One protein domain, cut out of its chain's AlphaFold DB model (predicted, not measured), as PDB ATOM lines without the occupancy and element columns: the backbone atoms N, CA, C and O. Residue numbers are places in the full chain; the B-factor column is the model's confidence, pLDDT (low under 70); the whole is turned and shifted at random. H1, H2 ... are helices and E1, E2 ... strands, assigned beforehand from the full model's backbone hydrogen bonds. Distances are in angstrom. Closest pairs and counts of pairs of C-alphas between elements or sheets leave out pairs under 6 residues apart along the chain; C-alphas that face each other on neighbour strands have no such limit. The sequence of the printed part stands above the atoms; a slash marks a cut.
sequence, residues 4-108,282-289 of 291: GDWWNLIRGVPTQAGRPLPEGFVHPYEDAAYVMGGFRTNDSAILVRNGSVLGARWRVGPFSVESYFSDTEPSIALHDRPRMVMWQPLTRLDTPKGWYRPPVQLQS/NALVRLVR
ATOM      1  N   GLY A   4       1.311  94.551  14.294       70.69
ATOM      2  CA  GLY A   4       0.703  93.225  14.428       70.69
ATOM      3  C   GLY A   4      -0.324  93.149  15.560       70.69
ATOM      4  O   GLY A   4      -1.408  92.608  15.357       70.69
ATOM      5  N   ASP A   5      -0.047  93.773  16.712       70.44
ATOM      6  CA  ASP A   5      -1.011  93.852  17.822       70.44
ATOM      7  C   ASP A   5      -2.288  94.604  17.415       70.44
ATOM      8  O   ASP A   5      -3.386  94.253  17.849       70.44
ATOM      9  N   TRP A   6      -2.156  95.624  16.566       69.75
ATOM     10  CA  TRP A   6      -3.284  96.420  16.078       69.75
ATOM     11  C   TRP A   6      -4.185  95.617  15.131       69.75
ATOM     12  O   TRP A   6      -5.407  95.617  15.275       69.75
ATOM     13  N   TRP A   7      -3.587  94.873  14.198       71.81
ATOM     14  CA  TRP A   7      -4.327  94.015  13.269       71.81
ATOM     15  C   TRP A   7      -5.034  92.853  13.980       71.81
ATOM     16  O   TRP A   7      -6.181  92.516  13.680       71.81
ATOM     17  N   ASN A   8      -4.373  92.296  14.991       74.75
ATOM     18  CA  ASN A   8      -4.913  91.289  15.895       74.75
ATOM     19  C   ASN A   8      -6.136  91.798  16.672       74.75
ATOM     20  O   ASN A   8      -7.139  91.092  16.776       74.75
ATOM     21  N   LEU A   9      -6.107  93.046  17.148       69.44
ATOM     22  CA  LEU A   9      -7.264  93.676  17.793       69.44
ATOM     23  C   LEU A   9      -8.443  93.857  16.828       69.44
ATOM     24  O   LEU A   9      -9.569  93.541  17.207       69.44
ATOM     25  N   ILE A  10      -8.200  94.283  15.582       74.62
ATOM     26  CA  ILE A  10      -9.257  94.388  14.557       74.62
ATOM     27  C   ILE A  10      -9.886  93.017  14.279       74.62
ATOM     28  O   ILE A  10     -11.099  92.902  14.145       74.62
ATOM     29  N   ARG A  11      -9.083  91.951  14.223       76.88
ATOM     30  CA  ARG A  11      -9.582  90.579  14.018       76.88
ATOM     31  C   ARG A  11     -10.228  89.969  15.264       76.88
ATOM     32  O   ARG A  11     -10.723  88.844  15.209       76.88
ATOM     33  N   GLY A  12     -10.195  90.681  16.390       79.19
ATOM     34  CA  GLY A  12     -10.674  90.187  17.671       79.19
ATOM     35  C   GLY A  12      -9.852  89.024  18.224       79.19
ATOM     36  O   GLY A  12     -10.389  88.200  18.948       79.19
ATOM     37  N   VAL A  13      -8.570  88.909  17.883       84.19
ATOM     38  CA  VAL A  13      -7.682  87.849  18.377       84.19
ATOM     39  C   VAL A  13      -6.453  88.506  18.993       84.19
ATOM     40  O   VAL A  13      -5.484  88.748  18.282       84.19
ATOM     41  N   PRO A  14      -6.473  88.855  20.292       84.50
ATOM     42  CA  PRO A  14      -5.318  89.462  20.944       84.50
ATOM     43  C   PRO A  14      -4.073  88.569  20.831       84.50
ATOM     44  O   PRO A  14      -4.182  87.351  20.880       84.50
ATOM     45  N   THR A  15      -2.877  89.157  20.758       84.94
ATOM     46  CA  THR A  15      -1.602  88.444  20.513       84.94
ATOM     47  C   THR A  15      -1.292  87.307  21.504       84.94
ATOM     48  O   THR A  15      -0.530  86.400  21.191       84.94
ATOM     49  N   GLN A  16      -1.858  87.347  22.712       89.69
ATOM     50  CA  GLN A  16      -1.661  86.321  23.743       89.69
ATOM     51  C   GLN A  16      -2.786  85.275  23.792       89.69
ATOM     52  O   GLN A  16      -2.707  84.355  24.606       89.69
ATOM     53  N   ALA A  17      -3.819  85.416  22.956       91.94
ATOM     54  CA  ALA A  17      -4.916  84.464  22.883       91.94
ATOM     55  C   ALA A  17      -4.469  83.132  22.274       91.94
ATOM     56  O   ALA A  17      -3.547  83.081  21.462       91.94
ATOM     57  N   GLY A  18      -5.134  82.052  22.681       92.62
ATOM     58  CA  GLY A  18      -4.853  80.699  22.197       92.62
ATOM     59  C   GLY A  18      -3.685  79.985  22.864       92.62
ATOM     60  O   GLY A  18      -3.296  78.903  22.432       92.62
ATOM     61  N   ARG A  19      -3.136  80.552  23.941       94.56
ATOM     62  CA  ARG A  19      -2.187  79.829  24.791       94.56
ATOM     63  C   ARG A  19      -2.892  78.673  25.513       94.56
ATOM     64  O   ARG A  19      -4.037  78.857  25.926       94.56
ATOM     65  N   PRO A  20      -2.218  77.523  25.706       95.06
ATOM     66  CA  PRO A  20      -2.768  76.416  26.478       95.06
ATOM     67  C   PRO A  20      -3.164  76.846  27.891       95.06
ATOM     68  O   PRO A  20      -2.461  77.637  28.524       95.06
ATOM     69  N   LEU A  21      -4.276  76.298  28.378       95.81
ATOM     70  CA  LEU A  21      -4.707  76.457  29.766       95.81
ATOM     71  C   LEU A  21      -3.796  75.646  30.707       95.81
ATOM     72  O   LEU A  21      -3.144  74.700  30.254       95.81
ATOM     73  N   PRO A  22      -3.751  75.973  32.014       95.00
ATOM     74  CA  PRO A  22      -3.083  75.126  32.996       95.00
ATOM     75  C   PRO A  22      -3.622  73.690  32.962       95.00
ATOM     76  O   PRO A  22      -4.821  73.469  32.787       95.00
ATOM     77  N   GLU A  23      -2.745  72.707  33.146       94.56
ATOM     78  CA  GLU A  23      -3.128  71.297  33.096       94.56
ATOM     79  C   GLU A  23      -4.184  70.960  34.159       94.56
ATOM     80  O   GLU A  23      -3.977  71.179  35.353       94.56
ATOM     81  N   GLY A  24      -5.309  70.386  33.724       94.00
ATOM     82  CA  GLY A  24      -6.420  70.007  34.598       94.00
ATOM     83  C   GLY A  24      -7.311  71.172  35.040       94.00
ATOM     84  O   GLY A  24      -8.230  70.950  35.827       94.00
ATOM     85  N   PHE A  25      -7.068  72.393  34.557       95.81
ATOM     86  CA  PHE A  25      -7.963  73.522  34.793       95.81
ATOM     87  C   PHE A  25      -9.248  73.379  33.968       95.81
ATOM     88  O   PHE A  25      -9.198  73.194  32.753       95.81
ATOM     89  N   VAL A  26     -10.395  73.536  34.631       94.56
ATOM     90  CA  VAL A  26     -11.723  73.597  34.010       94.56
ATOM     91  C   VAL A  26     -12.289  74.990  34.244       94.56
ATOM     92  O   VAL A  26     -12.315  75.472  35.377       94.56
ATOM     93  N   HIS A  27     -12.742  75.668  33.192       94.81
ATOM     94  CA  HIS A  27     -13.182  77.052  33.324       94.81
ATOM     95  C   HIS A  27     -14.444  77.157  34.208       94.81
ATOM     96  O   HIS A  27     -15.336  76.325  34.067       94.81
ATOM     97  N   PRO A  28     -14.604  78.187  35.070       94.50
ATOM     98  CA  PRO A  28     -15.785  78.306  35.936       94.50
ATOM     99  C   PRO A  28     -17.120  78.253  35.198       94.50
ATOM    100  O   PRO A  28     -18.101  77.758  35.725       94.50
ATOM    101  N   TYR A  29     -17.179  78.732  33.957       92.19
ATOM    102  CA  TYR A  29     -18.407  78.682  33.154       92.19
ATOM    103  C   TYR A  29     -18.724  77.297  32.561       92.19
ATOM    104  O   TYR A  29     -19.678  77.164  31.801       92.19
ATOM    105  N   GLU A  30     -17.954  76.270  32.900       90.38
ATOM    106  CA  GLU A  30     -18.304  74.870  32.641       90.38
ATOM    107  C   GLU A  30     -18.990  74.222  33.858       90.38
ATOM    108  O   GLU A  30     -19.493  73.104  33.770       90.38
ATOM    109  N   ASP A  31     -19.089  74.952  34.974       91.69
ATOM    110  CA  ASP A  31     -19.784  74.547  36.191       91.69
ATOM    111  C   ASP A  31     -21.228  75.093  36.221       91.69
ATOM    112  O   ASP A  31     -21.475  76.295  36.067       91.69
ATOM    113  N   ALA A  32     -22.208  74.207  36.432       88.56
ATOM    114  CA  ALA A  32     -23.636  74.543  36.431       88.56
ATOM    115  C   ALA A  32     -24.022  75.554  37.513       88.56
ATOM    116  O   ALA A  32     -24.786  76.491  37.243       88.56
ATOM    117  N   ALA A  33     -23.473  75.393  38.715       85.19
ATOM    118  CA  ALA A  33     -23.707  76.295  39.830       85.19
ATOM    119  C   ALA A  33     -23.133  77.687  39.540       85.19
ATOM    120  O   ALA A  33     -23.754  78.712  39.853       85.19
ATOM    121  N   TYR A  34     -21.974  77.745  38.885       91.38
ATOM    122  CA  TYR A  34     -21.356  79.012  38.531       91.38
ATOM    123  C   TYR A  34     -22.065  79.739  37.380       91.38
ATOM    124  O   TYR A  34     -22.333  80.939  37.516       91.38
ATOM    125  N   VAL A  35     -22.386  79.039  36.280       88.94
ATOM    126  CA  VAL A  35     -23.026  79.596  35.067       88.94
ATOM    127  C   VAL A  35     -24.351  80.259  35.381       88.94
ATOM    128  O   VAL A  35     -24.632  81.354  34.895       88.94
ATOM    129  N   MET A  36     -25.150  79.626  36.235       83.94
ATOM    130  CA  MET A  36     -26.419  80.207  36.635       83.94
ATOM    131  C   MET A  36     -26.239  81.470  37.468       83.94
ATOM    132  O   MET A  36     -27.221  82.155  37.679       83.94
ATOM    133  N   GLY A  37     -25.034  81.836  37.927       75.44
ATOM    134  CA  GLY A  37     -24.769  83.129  38.568       75.44
ATOM    135  C   GLY A  37     -25.624  83.382  39.814       75.44
ATOM    136  O   GLY A  37     -25.947  84.529  40.126       75.44
ATOM    137  N   GLY A  38     -26.054  82.305  40.475       67.62
ATOM    138  CA  GLY A  38     -27.031  82.313  41.562       67.62
ATOM    139  C   GLY A  38     -28.487  82.572  41.136       67.62
ATOM    140  O   GLY A  38     -29.378  82.634  41.977       67.62
ATOM    141  N   PHE A  39     -28.785  82.746  39.849       70.38
ATOM    142  CA  PHE A  39     -30.162  82.750  39.368       70.38
ATOM    143  C   PHE A  39     -30.781  81.364  39.579       70.38
ATOM    144  O   PHE A  39     -30.183  80.342  39.245       70.38
ATOM    145  N   ARG A  40     -32.011  81.329  40.096       66.75
ATOM    146  CA  ARG A  40     -32.838  80.123  40.025       66.75
ATOM    147  C   ARG A  40     -33.322  79.967  38.592       66.75
ATOM    148  O   ARG A  40     -33.745  80.954  37.988       66.75
ATOM    149  N   THR A  41     -33.274  78.745  38.072       70.12
ATOM    150  CA  THR A  41     -33.884  78.425  36.781       70.12
ATOM    151  C   THR A  41     -35.349  78.840  36.817       70.12
ATOM    152  O   THR A  41     -36.111  78.387  37.669       70.12
ATOM    153  N   ASN A  42     -35.718  79.758  35.935       72.88
ATOM    154  CA  ASN A  42     -37.068  80.291  35.825       72.88
ATOM    155  C   ASN A  42     -37.324  80.766  34.391       72.88
ATOM    156  O   ASN A  42     -36.484  80.611  33.505       72.88
ATOM    157  N   ASP A  43     -38.468  81.405  34.164       65.19
ATOM    158  CA  ASP A  43     -38.829  81.925  32.847       65.19
ATOM    159  C   ASP A  43     -37.877  82.986  32.281       65.19
ATOM    160  O   ASP A  43     -37.896  83.234  31.080       65.19
ATOM    161  N   SER A  44     -37.053  83.633  33.101       79.12
ATOM    162  CA  SER A  44     -36.125  84.683  32.666       79.12
ATOM    163  C   SER A  44     -34.702  84.185  32.422       79.12
ATOM    164  O   SER A  44     -33.989  84.796  31.627       79.12
ATOM    165  N   ALA A  45     -34.296  83.083  33.062       84.69
ATOM    166  CA  ALA A  45     -32.963  82.503  32.953       84.69
ATOM    167  C   ALA A  45     -33.024  80.976  33.058       84.69
ATOM    168  O   ALA A  45     -33.487  80.435  34.065       84.69
ATOM    169  N   ILE A  46     -32.507  80.281  32.047       88.81
ATOM    170  CA  ILE A  46     -32.429  78.819  32.037       88.81
ATOM    171  C   ILE A  46     -31.003  78.342  31.782       88.81
ATOM    172  O   ILE A  46     -30.276  78.911  30.963       88.81
ATOM    173  N   LEU A  47     -30.629  77.269  32.474       88.81
ATOM    174  CA  LEU A  47     -29.417  76.522  32.176       88.81
ATOM    175  C   LEU A  47     -29.654  75.779  30.864       88.81
ATOM    176  O   LEU A  47     -30.632  75.044  30.732       88.81
ATOM    177  N   VAL A  48     -28.773  75.977  29.894       88.44
ATOM    178  CA  VAL A  48     -28.806  75.240  28.633       88.44
ATOM    179  C   VAL A  48     -27.595  74.327  28.583       88.44
ATOM    180  O   VAL A  48     -26.454  74.766  28.699       88.44
ATOM    181  N   ARG A  49     -27.845  73.031  28.421       85.88
ATOM    182  CA  ARG A  49     -26.809  72.062  28.076       85.88
ATOM    183  C   ARG A  49     -26.978  71.724  26.611       85.88
ATOM    184  O   ARG A  49     -28.070  71.348  26.191       85.88
ATOM    185  N   ASN A  50     -25.912  71.896  25.844       77.38
ATOM    186  CA  ASN A  50     -25.970  71.702  24.414       77.38
ATOM    187  C   ASN A  50     -24.779  70.878  23.918       77.38
ATOM    188  O   ASN A  50     -23.685  71.399  23.705       77.38
ATOM    189  N   GLY A  51     -24.990  69.564  23.809       77.38
ATOM    190  CA  GLY A  51     -23.900  68.595  23.737       77.38
ATOM    191  C   GLY A  51     -23.128  68.539  25.060       77.38
ATOM    192  O   GLY A  51     -23.727  68.476  26.136       77.38
ATOM    193  N   SER A  52     -21.797  68.595  24.981       79.25
ATOM    194  CA  SER A  52     -20.905  68.679  26.146       79.25
ATOM    195  C   SER A  52     -20.788  70.092  26.729       79.25
ATOM    196  O   SER A  52     -20.256  70.245  27.825       79.25
ATOM    197  N   VAL A  53     -21.287  71.120  26.033       89.06
ATOM    198  CA  VAL A  53     -21.080  72.522  26.412       89.06
ATOM    199  C   VAL A  53     -22.219  73.025  27.289       89.06
ATOM    200  O   VAL A  53     -23.403  72.870  26.970       89.06
ATOM    201  N   LEU A  54     -21.847  73.670  28.390       91.69
ATOM    202  CA  LEU A  54     -22.767  74.342  29.290       91.69
ATOM    203  C   LEU A  54     -22.915  75.823  28.915       91.69
ATOM    204  O   LEU A  54     -21.957  76.485  28.512       91.69
ATOM    205  N   GLY A  55     -24.123  76.356  29.056       92.06
ATOM    206  CA  GLY A  55     -24.401  77.769  28.871       92.06
ATOM    207  C   GLY A  55     -25.630  78.227  29.638       92.06
ATOM    208  O   GLY A  55     -26.323  77.444  30.286       92.06
ATOM    209  N   ALA A  56     -25.926  79.514  29.534       91.69
ATOM    210  CA  ALA A  56     -27.146  80.102  30.072       91.69
ATOM    211  C   ALA A  56     -27.897  80.841  28.969       91.69
ATOM    212  O   ALA A  56     -27.287  81.457  28.091       91.69
ATOM    213  N   ARG A  57     -29.228  80.771  29.022       91.81
ATOM    214  CA  ARG A  57     -30.136  81.537  28.167       91.81
ATOM    215  C   ARG A  57     -30.938  82.500  29.024       91.81
ATOM    216  O   ARG A  57     -31.616  82.070  29.953       91.81
ATOM    217  N   TRP A  58     -30.931  83.771  28.646       91.00
ATOM    218  CA  TRP A  58     -31.742  84.819  29.256       91.00
ATOM    219  C   TRP A  58     -32.800  85.321  28.288       91.00
ATOM    220  O   TRP A  58     -32.513  85.556  27.111       91.00
ATOM    221  N   ARG A  59     -34.019  85.526  28.788       90.44
ATOM    222  CA  ARG A  59     -35.078  86.191  28.025       90.44
ATOM    223  C   ARG A  59     -34.938  87.704  28.181       90.44
ATOM    224  O   ARG A  59     -34.944  88.218  29.296       90.44
ATOM    225  N   VAL A  60     -34.835  88.413  27.058       88.31
ATOM    226  CA  VAL A  60     -34.714  89.876  27.002       88.31
ATOM    227  C   VAL A  60     -35.802  90.402  26.067       88.31
ATOM    228  O   VAL A  60     -35.610  90.546  24.859       88.31
ATOM    229  N   GLY A  61     -36.992  90.622  26.631       88.00
ATOM    230  CA  GLY A  61     -38.182  91.011  25.871       88.00
ATOM    231  C   GLY A  61     -38.564  89.956  24.814       88.00
ATOM    232  O   GLY A  61     -38.724  88.781  25.165       88.00
ATOM    233  N   PRO A  62     -38.713  90.334  23.527       89.94
ATOM    234  CA  PRO A  62     -39.058  89.395  22.459       89.94
ATOM    235  C   PRO A  62     -37.860  88.560  21.967       89.94
ATOM    236  O   PRO A  62     -38.036  87.675  21.130       89.94
ATOM    237  N   PHE A  63     -36.655  88.814  22.485       91.75
ATOM    238  CA  PHE A  63     -35.427  88.116  22.111       91.75
ATOM    239  C   PHE A  63     -34.922  87.219  23.244       91.75
ATOM    240  O   PHE A  63     -35.324  87.338  24.404       91.75
ATOM    241  N   SER A  64     -34.010  86.312  22.912       92.06
ATOM    242  CA  SER A  64     -33.192  85.610  23.906       92.06
ATOM    243  C   SER A  64     -31.707  85.827  23.646       92.06
ATOM    244  O   SER A  64     -31.273  85.975  22.503       92.06
ATOM    245  N   VAL A  65     -30.922  85.838  24.714       92.69
ATOM    246  CA  VAL A  65     -29.460  85.858  24.649       92.69
ATOM    247  C   VAL A  65     -28.962  84.553  25.240       92.69
ATOM    248  O   VAL A  65     -29.386  84.180  26.328       92.69
ATOM    249  N   GLU A  66     -28.088  83.853  24.526       93.00
ATOM    250  CA  GLU A  66     -27.410  82.658  25.029       93.00
ATOM    251  C   GLU A  66     -25.916  82.936  25.150       93.00
ATOM    252  O   GLU A  66     -25.345  83.570  24.261       93.00
ATOM    253  N   SER A  67     -25.274  82.454  26.212       93.25
ATOM    254  CA  SER A  67     -23.815  82.491  26.331       93.25
ATOM    255  C   SER A  67     -23.232  81.129  26.669       93.25
ATOM    256  O   SER A  67     -23.723  80.470  27.587       93.25
ATOM    257  N   TYR A  68     -22.139  80.778  26.000       93.81
ATOM    258  CA  TYR A  68     -21.370  79.551  26.205       93.81
ATOM    259  C   TYR A  68     -19.882  79.875  26.373       93.81
ATOM    260  O   TYR A  68     -19.390  80.814  25.745       93.81
ATOM    261  N   PHE A  69     -19.162  79.079  27.163       93.69
ATOM    262  CA  PHE A  69     -17.704  79.157  27.319       93.69
ATOM    263  C   PHE A  69     -17.105  77.765  27.144       93.69
ATOM    264  O   PHE A  69     -17.349  76.896  27.971       93.69
ATOM    265  N   SER A  70     -16.367  77.545  26.059       93.81
ATOM    266  CA  SER A  70     -15.693  76.272  25.761       93.81
ATOM    267  C   SER A  70     -14.889  76.418  24.469       93.81
ATOM    268  O   SER A  70     -15.192  77.295  23.669       93.81
ATOM    269  N   ASP A  71     -13.924  75.542  24.204       94.31
ATOM    270  CA  ASP A  71     -13.340  75.403  22.858       94.31
ATOM    271  C   ASP A  71     -14.154  74.480  21.936       94.31
ATOM    272  O   ASP A  71     -13.955  74.467  20.715       94.31
ATOM    273  N   THR A  72     -15.128  73.760  22.500       93.94
ATOM    274  CA  THR A  72     -16.099  72.967  21.743       93.94
ATOM    275  C   THR A  72     -17.232  73.865  21.250       93.94
ATOM    276  O   THR A  72     -17.777  74.668  22.008       93.94
ATOM    277  N   GLU A  73     -17.592  73.733  19.971       93.38
ATOM    278  CA  GLU A  73     -18.703  74.487  19.383       93.38
ATOM    279  C   GLU A  73     -20.047  74.035  19.987       93.38
ATOM    280  O   GLU A  73     -20.332  72.836  20.006       93.38
ATOM    281  N   PRO A  74     -20.903  74.960  20.467       92.06
ATOM    282  CA  PRO A  74     -22.205  74.601  21.015       92.06
ATOM    283  C   PRO A  74     -23.209  74.247  19.906       92.06
ATOM    284  O   PRO A  74     -23.382  74.980  18.929       92.06
ATOM    285  N   SER A  75     -23.948  73.151  20.086       88.81
ATOM    286  CA  SER A  75     -24.902  72.629  19.092       88.81
ATOM    287  C   SER A  75     -26.263  73.361  19.079       88.81
ATOM    288  O   SER A  75     -27.283  72.830  19.490       88.81
ATOM    289  N   ILE A  76     -26.353  74.601  18.610       86.25
ATOM    290  CA  ILE A  76     -27.554  75.466  18.747       86.25
ATOM    291  C   ILE A  76     -28.904  74.775  18.377       86.25
ATOM    292  O   ILE A  76     -29.234  74.613  17.204       86.25
ATOM    293  N   ALA A  77     -29.723  74.439  19.388       81.38
ATOM    294  CA  ALA A  77     -31.011  73.739  19.237       81.38
ATOM    295  C   ALA A  77     -32.145  74.695  18.846       81.38
ATOM    296  O   ALA A  77     -32.133  75.827  19.317       81.38
ATOM    297  N   LEU A  78     -33.134  74.276  18.049       80.12
ATOM    298  CA  LEU A  78     -34.257  75.123  17.592       80.12
ATOM    299  C   LEU A  78     -35.001  75.836  18.741       80.12
ATOM    300  O   LEU A  78     -35.032  75.353  19.872       80.12
ATOM    301  N   HIS A  79     -35.562  77.018  18.462       80.00
ATOM    302  CA  HIS A  79     -36.253  77.840  19.463       80.00
ATOM    303  C   HIS A  79     -37.364  78.685  18.840       80.00
ATOM    304  O   HIS A  79     -37.222  79.196  17.730       80.00
ATOM    305  N   ASP A  80     -38.420  78.920  19.616       81.12
ATOM    306  CA  ASP A  80     -39.604  79.703  19.239       81.12
ATOM    307  C   ASP A  80     -39.362  81.225  19.140       81.12
ATOM    308  O   ASP A  80     -40.282  81.981  18.825       81.12
ATOM    309  N   ARG A  81     -38.138  81.704  19.405       87.00
ATOM    310  CA  ARG A  81     -37.799  83.133  19.463       87.00
ATOM    311  C   ARG A  81     -36.482  83.431  18.754       87.00
ATOM    312  O   ARG A  81     -35.566  82.606  18.790       87.00
ATOM    313  N   PRO A  82     -36.346  84.629  18.156       92.00
ATOM    314  CA  PRO A  82     -35.059  85.103  17.676       92.00
ATOM    315  C   PRO A  82     -34.076  85.241  18.842       92.00
ATOM    316  O   PRO A  82     -34.434  85.685  19.939       92.00
ATOM    317  N   ARG A  83     -32.816  84.881  18.601       92.31
ATOM    318  CA  ARG A  83     -31.783  84.927  19.639       92.31
ATOM    319  C   ARG A  83     -30.414  85.315  19.114       92.31
ATOM    320  O   ARG A  83     -30.047  85.007  17.979       92.31
ATOM    321  N   MET A  84     -29.653  85.938  20.001       94.44
ATOM    322  CA  MET A  84     -28.224  86.146  19.840       94.44
ATOM    323  C   MET A  84     -27.492  85.099  20.675       94.44
ATOM    324  O   MET A  84     -27.620  85.074  21.898       94.44
ATOM    325  N   VAL A  85     -26.733  84.235  20.010       94.69
ATOM    326  CA  VAL A  85     -25.871  83.257  20.669       94.69
ATOM    327  C   VAL A  85     -24.456  83.807  20.701       94.69
ATOM    328  O   VAL A  85     -23.888  84.118  19.656       94.69
ATOM    329  N   MET A  86     -23.899  83.922  21.900       95.62
ATOM    330  CA  MET A  86     -22.511  84.283  22.142       95.62
ATOM    331  C   MET A  86     -21.754  83.043  22.602       95.62
ATOM    332  O   MET A  86     -22.145  82.367  23.549       95.62
ATOM    333  N   TRP A  87     -20.643  82.753  21.952       95.38
ATOM    334  CA  TRP A  87     -19.752  81.672  22.325       95.38
ATOM    335  C   TRP A  87     -18.376  82.264  22.568       95.38
ATOM    336  O   TRP A  87     -17.808  82.881  21.676       95.38
ATOM    337  N   GLN A  88     -17.869  82.136  23.788       95.69
ATOM    338  CA  GLN A  88     -16.548  82.593  24.184       95.69
ATOM    339  C   GLN A  88     -15.574  81.410  24.143       95.69
ATOM    340  O   GLN A  88     -15.590  80.589  25.066       95.69
ATOM    341  N   PRO A  89     -14.716  81.302  23.113       95.38
ATOM    342  CA  PRO A  89     -13.672  80.294  23.113       95.38
ATOM    343  C   PRO A  89     -12.623  80.601  24.180       95.38
ATOM    344  O   PRO A  89     -12.402  81.771  24.515       95.38
ATOM    345  N   LEU A  90     -11.992  79.555  24.710       94.88
ATOM    346  CA  LEU A  90     -10.948  79.674  25.728       94.88
ATOM    347  C   LEU A  90      -9.579  79.818  25.058       94.88
ATOM    348  O   LEU A  90      -8.842  80.756  25.357       94.88
ATOM    349  N   THR A  91      -9.279  78.936  24.106       95.25
ATOM    350  CA  THR A  91      -8.017  78.899  23.358       95.25
ATOM    351  C   THR A  91      -8.212  78.859  21.838       95.25
ATOM    352  O   THR A  91      -7.318  79.230  21.078       95.25
ATOM    353  N   ARG A  92      -9.392  78.473  21.351       94.06
ATOM    354  CA  ARG A  92      -9.652  78.333  19.915       94.06
ATOM    355  C   ARG A  92      -9.626  79.679  19.180       94.06
ATOM    356  O   ARG A  92     -10.321  80.621  19.561       94.06
ATOM    357  N   LEU A  93      -8.870  79.751  18.081       94.69
ATOM    358  CA  LEU A  93      -8.669  80.984  17.305       94.69
ATOM    359  C   LEU A  93      -9.371  81.010  15.945       94.69
ATOM    360  O   LEU A  93      -9.541  82.089  15.378       94.69
ATOM    361  N   ASP A  94      -9.791  79.875  15.397       94.62
ATOM    362  CA  ASP A  94     -10.547  79.854  14.145       94.62
ATOM    363  C   ASP A  94     -11.996  80.334  14.349       94.62
ATOM    364  O   ASP A  94     -12.472  80.496  15.476       94.62
ATOM    365  N   THR A  95     -12.680  80.617  13.242       95.75
ATOM    366  CA  THR A  95     -14.082  81.052  13.219       95.75
ATOM    367  C   THR A  95     -14.888  80.015  12.442       95.75
ATOM    368  O   THR A  95     -14.782  79.980  11.213       95.75
ATOM    369  N   PRO A  96     -15.687  79.168  13.116       95.56
ATOM    370  CA  PRO A  96     -16.466  78.139  12.435       95.56
ATOM    371  C   PRO A  96     -17.539  78.720  11.513       95.56
ATOM    372  O   PRO A  96     -17.976  79.866  11.654       95.56
ATOM    373  N   LYS A  97     -17.987  77.917  10.543       95.12
ATOM    374  CA  LYS A  97     -18.969  78.350   9.540       95.12
ATOM    375  C   LYS A  97     -20.268  78.810  10.210       95.12
ATOM    376  O   LYS A  97     -20.850  78.104  11.023       95.12
ATOM    377  N   GLY A  98     -20.760  79.984   9.812       94.12
ATOM    378  CA  GLY A  98     -21.991  80.566  10.358       94.12
ATOM    379  C   GLY A  98     -21.802  81.360  11.654       94.12
ATOM    380  O   GLY A  98     -22.781  81.909  12.161       94.12
ATOM    381  N   TRP A  99     -20.570  81.458  12.161       96.62
ATOM    382  CA  TRP A  99     -20.203  82.349  13.255       96.62
ATOM    383  C   TRP A  99     -19.500  83.600  12.744       96.62
ATOM    384  O   TRP A  99     -18.828  83.592  11.712       96.62
ATOM    385  N   TYR A 100     -19.632  84.681  13.505       95.38
ATOM    386  CA  TYR A 100     -18.941  85.937  13.261       95.38
ATOM    387  C   TYR A 100     -18.157  86.354  14.503       95.38
ATOM    388  O   TYR A 100     -18.706  86.359  15.603       95.38
ATOM    389  N   ARG A 101     -16.886  86.734  14.339       95.06
ATOM    390  CA  ARG A 101     -16.082  87.322  15.415       95.06
ATOM    391  C   ARG A 101     -16.093  88.847  15.275       95.06
ATOM    392  O   ARG A 101     -15.357  89.363  14.434       95.06
ATOM    393  N   PRO A 102     -16.906  89.588  16.048       92.06
ATOM    394  CA  PRO A 102     -16.872  91.039  16.005       92.06
ATOM    395  C   PRO A 102     -15.500  91.574  16.451       92.06
ATOM    396  O   PRO A 102     -14.871  90.998  17.343       92.06
ATOM    397  N   PRO A 103     -15.057  92.720  15.904       84.31
ATOM    398  CA  PRO A 103     -13.863  93.423  16.386       84.31
ATOM    399  C   PRO A 103     -14.064  93.987  17.804       84.31
ATOM    400  O   PRO A 103     -13.105  94.236  18.535       84.31
ATOM    401  N   VAL A 104     -15.323  94.171  18.216       86.25
ATOM    402  CA  VAL A 104     -15.698  94.661  19.543       86.25
ATOM    403  C   VAL A 104     -15.670  93.522  20.553       86.25
ATOM    404  O   VAL A 104     -16.234  92.449  20.343       86.25
ATOM    405  N   GLN A 105     -15.038  93.792  21.688       84.81
ATOM    406  CA  GLN A 105     -15.010  92.887  22.822       84.81
ATOM    407  C   GLN A 105     -16.370  92.895  23.537       84.81
ATOM    408  O   GLN A 105     -16.756  93.900  24.128       84.81
ATOM    409  N   LEU A 106     -17.070  91.759  23.510       85.81
ATOM    410  CA  LEU A 106     -18.368  91.575  24.183       85.81
ATOM    411  C   LEU A 106     -18.252  90.937  25.577       85.81
ATOM    412  O   LEU A 106     -19.209  90.926  26.342       85.81
ATOM    413  N   GLN A 107     -17.087  90.375  25.889       85.50
ATOM    414  CA  GLN A 107     -16.812  89.524  27.047       85.50
ATOM    415  C   GLN A 107     -15.471  89.923  27.670       85.50
ATOM    416  O   GLN A 107     -14.692  90.669  27.081       85.50
ATOM    417  N   SER A 108     -15.166  89.452  28.870       86.56
ATOM    418  CA  SER A 108     -13.900  89.756  29.544       86.56
ATOM    419  C   SER A 108     -12.686  89.262  28.749       86.56
ATOM    420  O   SER A 108     -12.647  88.112  28.333       86.56
ATOM    421  N   ASN A 282     -11.930  87.420  21.066       94.25
ATOM    422  CA  ASN A 282     -13.285  87.952  21.092       94.25
ATOM    423  C   ASN A 282     -14.287  86.807  20.888       94.25
ATOM    424  O   ASN A 282     -14.072  85.909  20.063       94.25
ATOM    425  N   ALA A 283     -15.394  86.880  21.624       95.75
ATOM    426  CA  ALA A 283     -16.500  85.949  21.491       95.75
ATOM    427  C   ALA A 283     -17.000  85.873  20.047       95.75
ATOM    428  O   ALA A 283     -17.057  86.871  19.333       95.75
ATOM    429  N   LEU A 284     -17.394  84.677  19.643       96.44
ATOM    430  CA  LEU A 284     -18.112  84.403  18.418       96.44
ATOM    431  C   LEU A 284     -19.600  84.675  18.636       96.44
ATOM    432  O   LEU A 284     -20.166  84.334  19.675       96.44
ATOM    433  N   VAL A 285     -20.242  85.285  17.649       96.62
ATOM    434  CA  VAL A 285     -21.663  85.623  17.671       96.62
ATOM    435  C   VAL A 285     -22.367  84.941  16.511       96.62
ATOM    436  O   VAL A 285     -21.872  84.934  15.382       96.62
ATOM    437  N   ARG A 286     -23.553  84.403  16.785       95.19
ATOM    438  CA  ARG A 286     -24.475  83.898  15.772       95.19
ATOM    439  C   ARG A 286     -25.887  84.391  16.057       95.19
ATOM    440  O   ARG A 286     -26.409  84.221  17.157       95.19
ATOM    441  N   LEU A 287     -26.509  84.996  15.049       94.12
ATOM    442  CA  LEU A 287     -27.918  85.373  15.092       94.12
ATOM    443  C   LEU A 287     -28.749  84.204  14.577       94.12
ATOM    444  O   LEU A 287     -28.527  83.714  13.469       94.12
ATOM    445  N   VAL A 288     -29.705  83.757  15.381       92.38
ATOM    446  CA  VAL A 288     -30.572  82.633  15.042       92.38
ATOM    447  C   VAL A 288     -31.992  83.155  14.937       92.38
ATOM    448  O   VAL A 288     -32.507  83.777  15.868       92.38
ATOM    449  N   ARG A 289     -32.605  82.941  13.773       87.38
ATOM    450  CA  ARG A 289     -33.994  83.324  13.522       87.38
ATOM    451  C   ARG A 289     -34.933  82.315  14.177       87.38
ATOM    452  O   ARG A 289     -34.548  81.170  14.402       87.38
TER     453      ARG A 289
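AT A GLANCE: This is residues 4 to 108 and 282 to 289 of the 291 residues of an uncharacterized protein of Patescibacteria group bacterium (UniProt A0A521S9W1). With little regular structure, a strongly twisted five-strand sheet stands amid long loops, helix H1 away at one end. The printed part has 113 residues, with H1, H2, then E1 to E5, sheet neighbours in that order; class and sheet are mixed. It is compact, radius of gyration of the C-alphas 14.6 A, and spans 45 by 33 by 21 A.

IN THESE COORDINATES: From C-alpha 53 at (-21.080, 72.522, 26.412), E2 runs 22.1 A to C-alpha 60. Find E1 at residues 45 to 50, E3 63 to 69, E4 83 to 88, H1 4 to 10, H2 32 to 35, E5 284 to 288, ending at (-30.572, 82.633, 15.042).

HOW THE PARTS SIT: E1 E2 E3 is a meander, consecutive antiparallel neighbours, N 58 and O 65 2.8 A apart. E4 is parallel to E3, N 86 and O 66 2.8 A apart. H2 only grazes the sheet; H1, not on it, has every O i to N i+4 pair within hydrogen-bond range.

THE WHOLE: Across the cut, C-alphas 108 and 282 are 8.7 A apart. Links H1 to H2 and E3 to E4 are long. Five residues have pLDDT under 70.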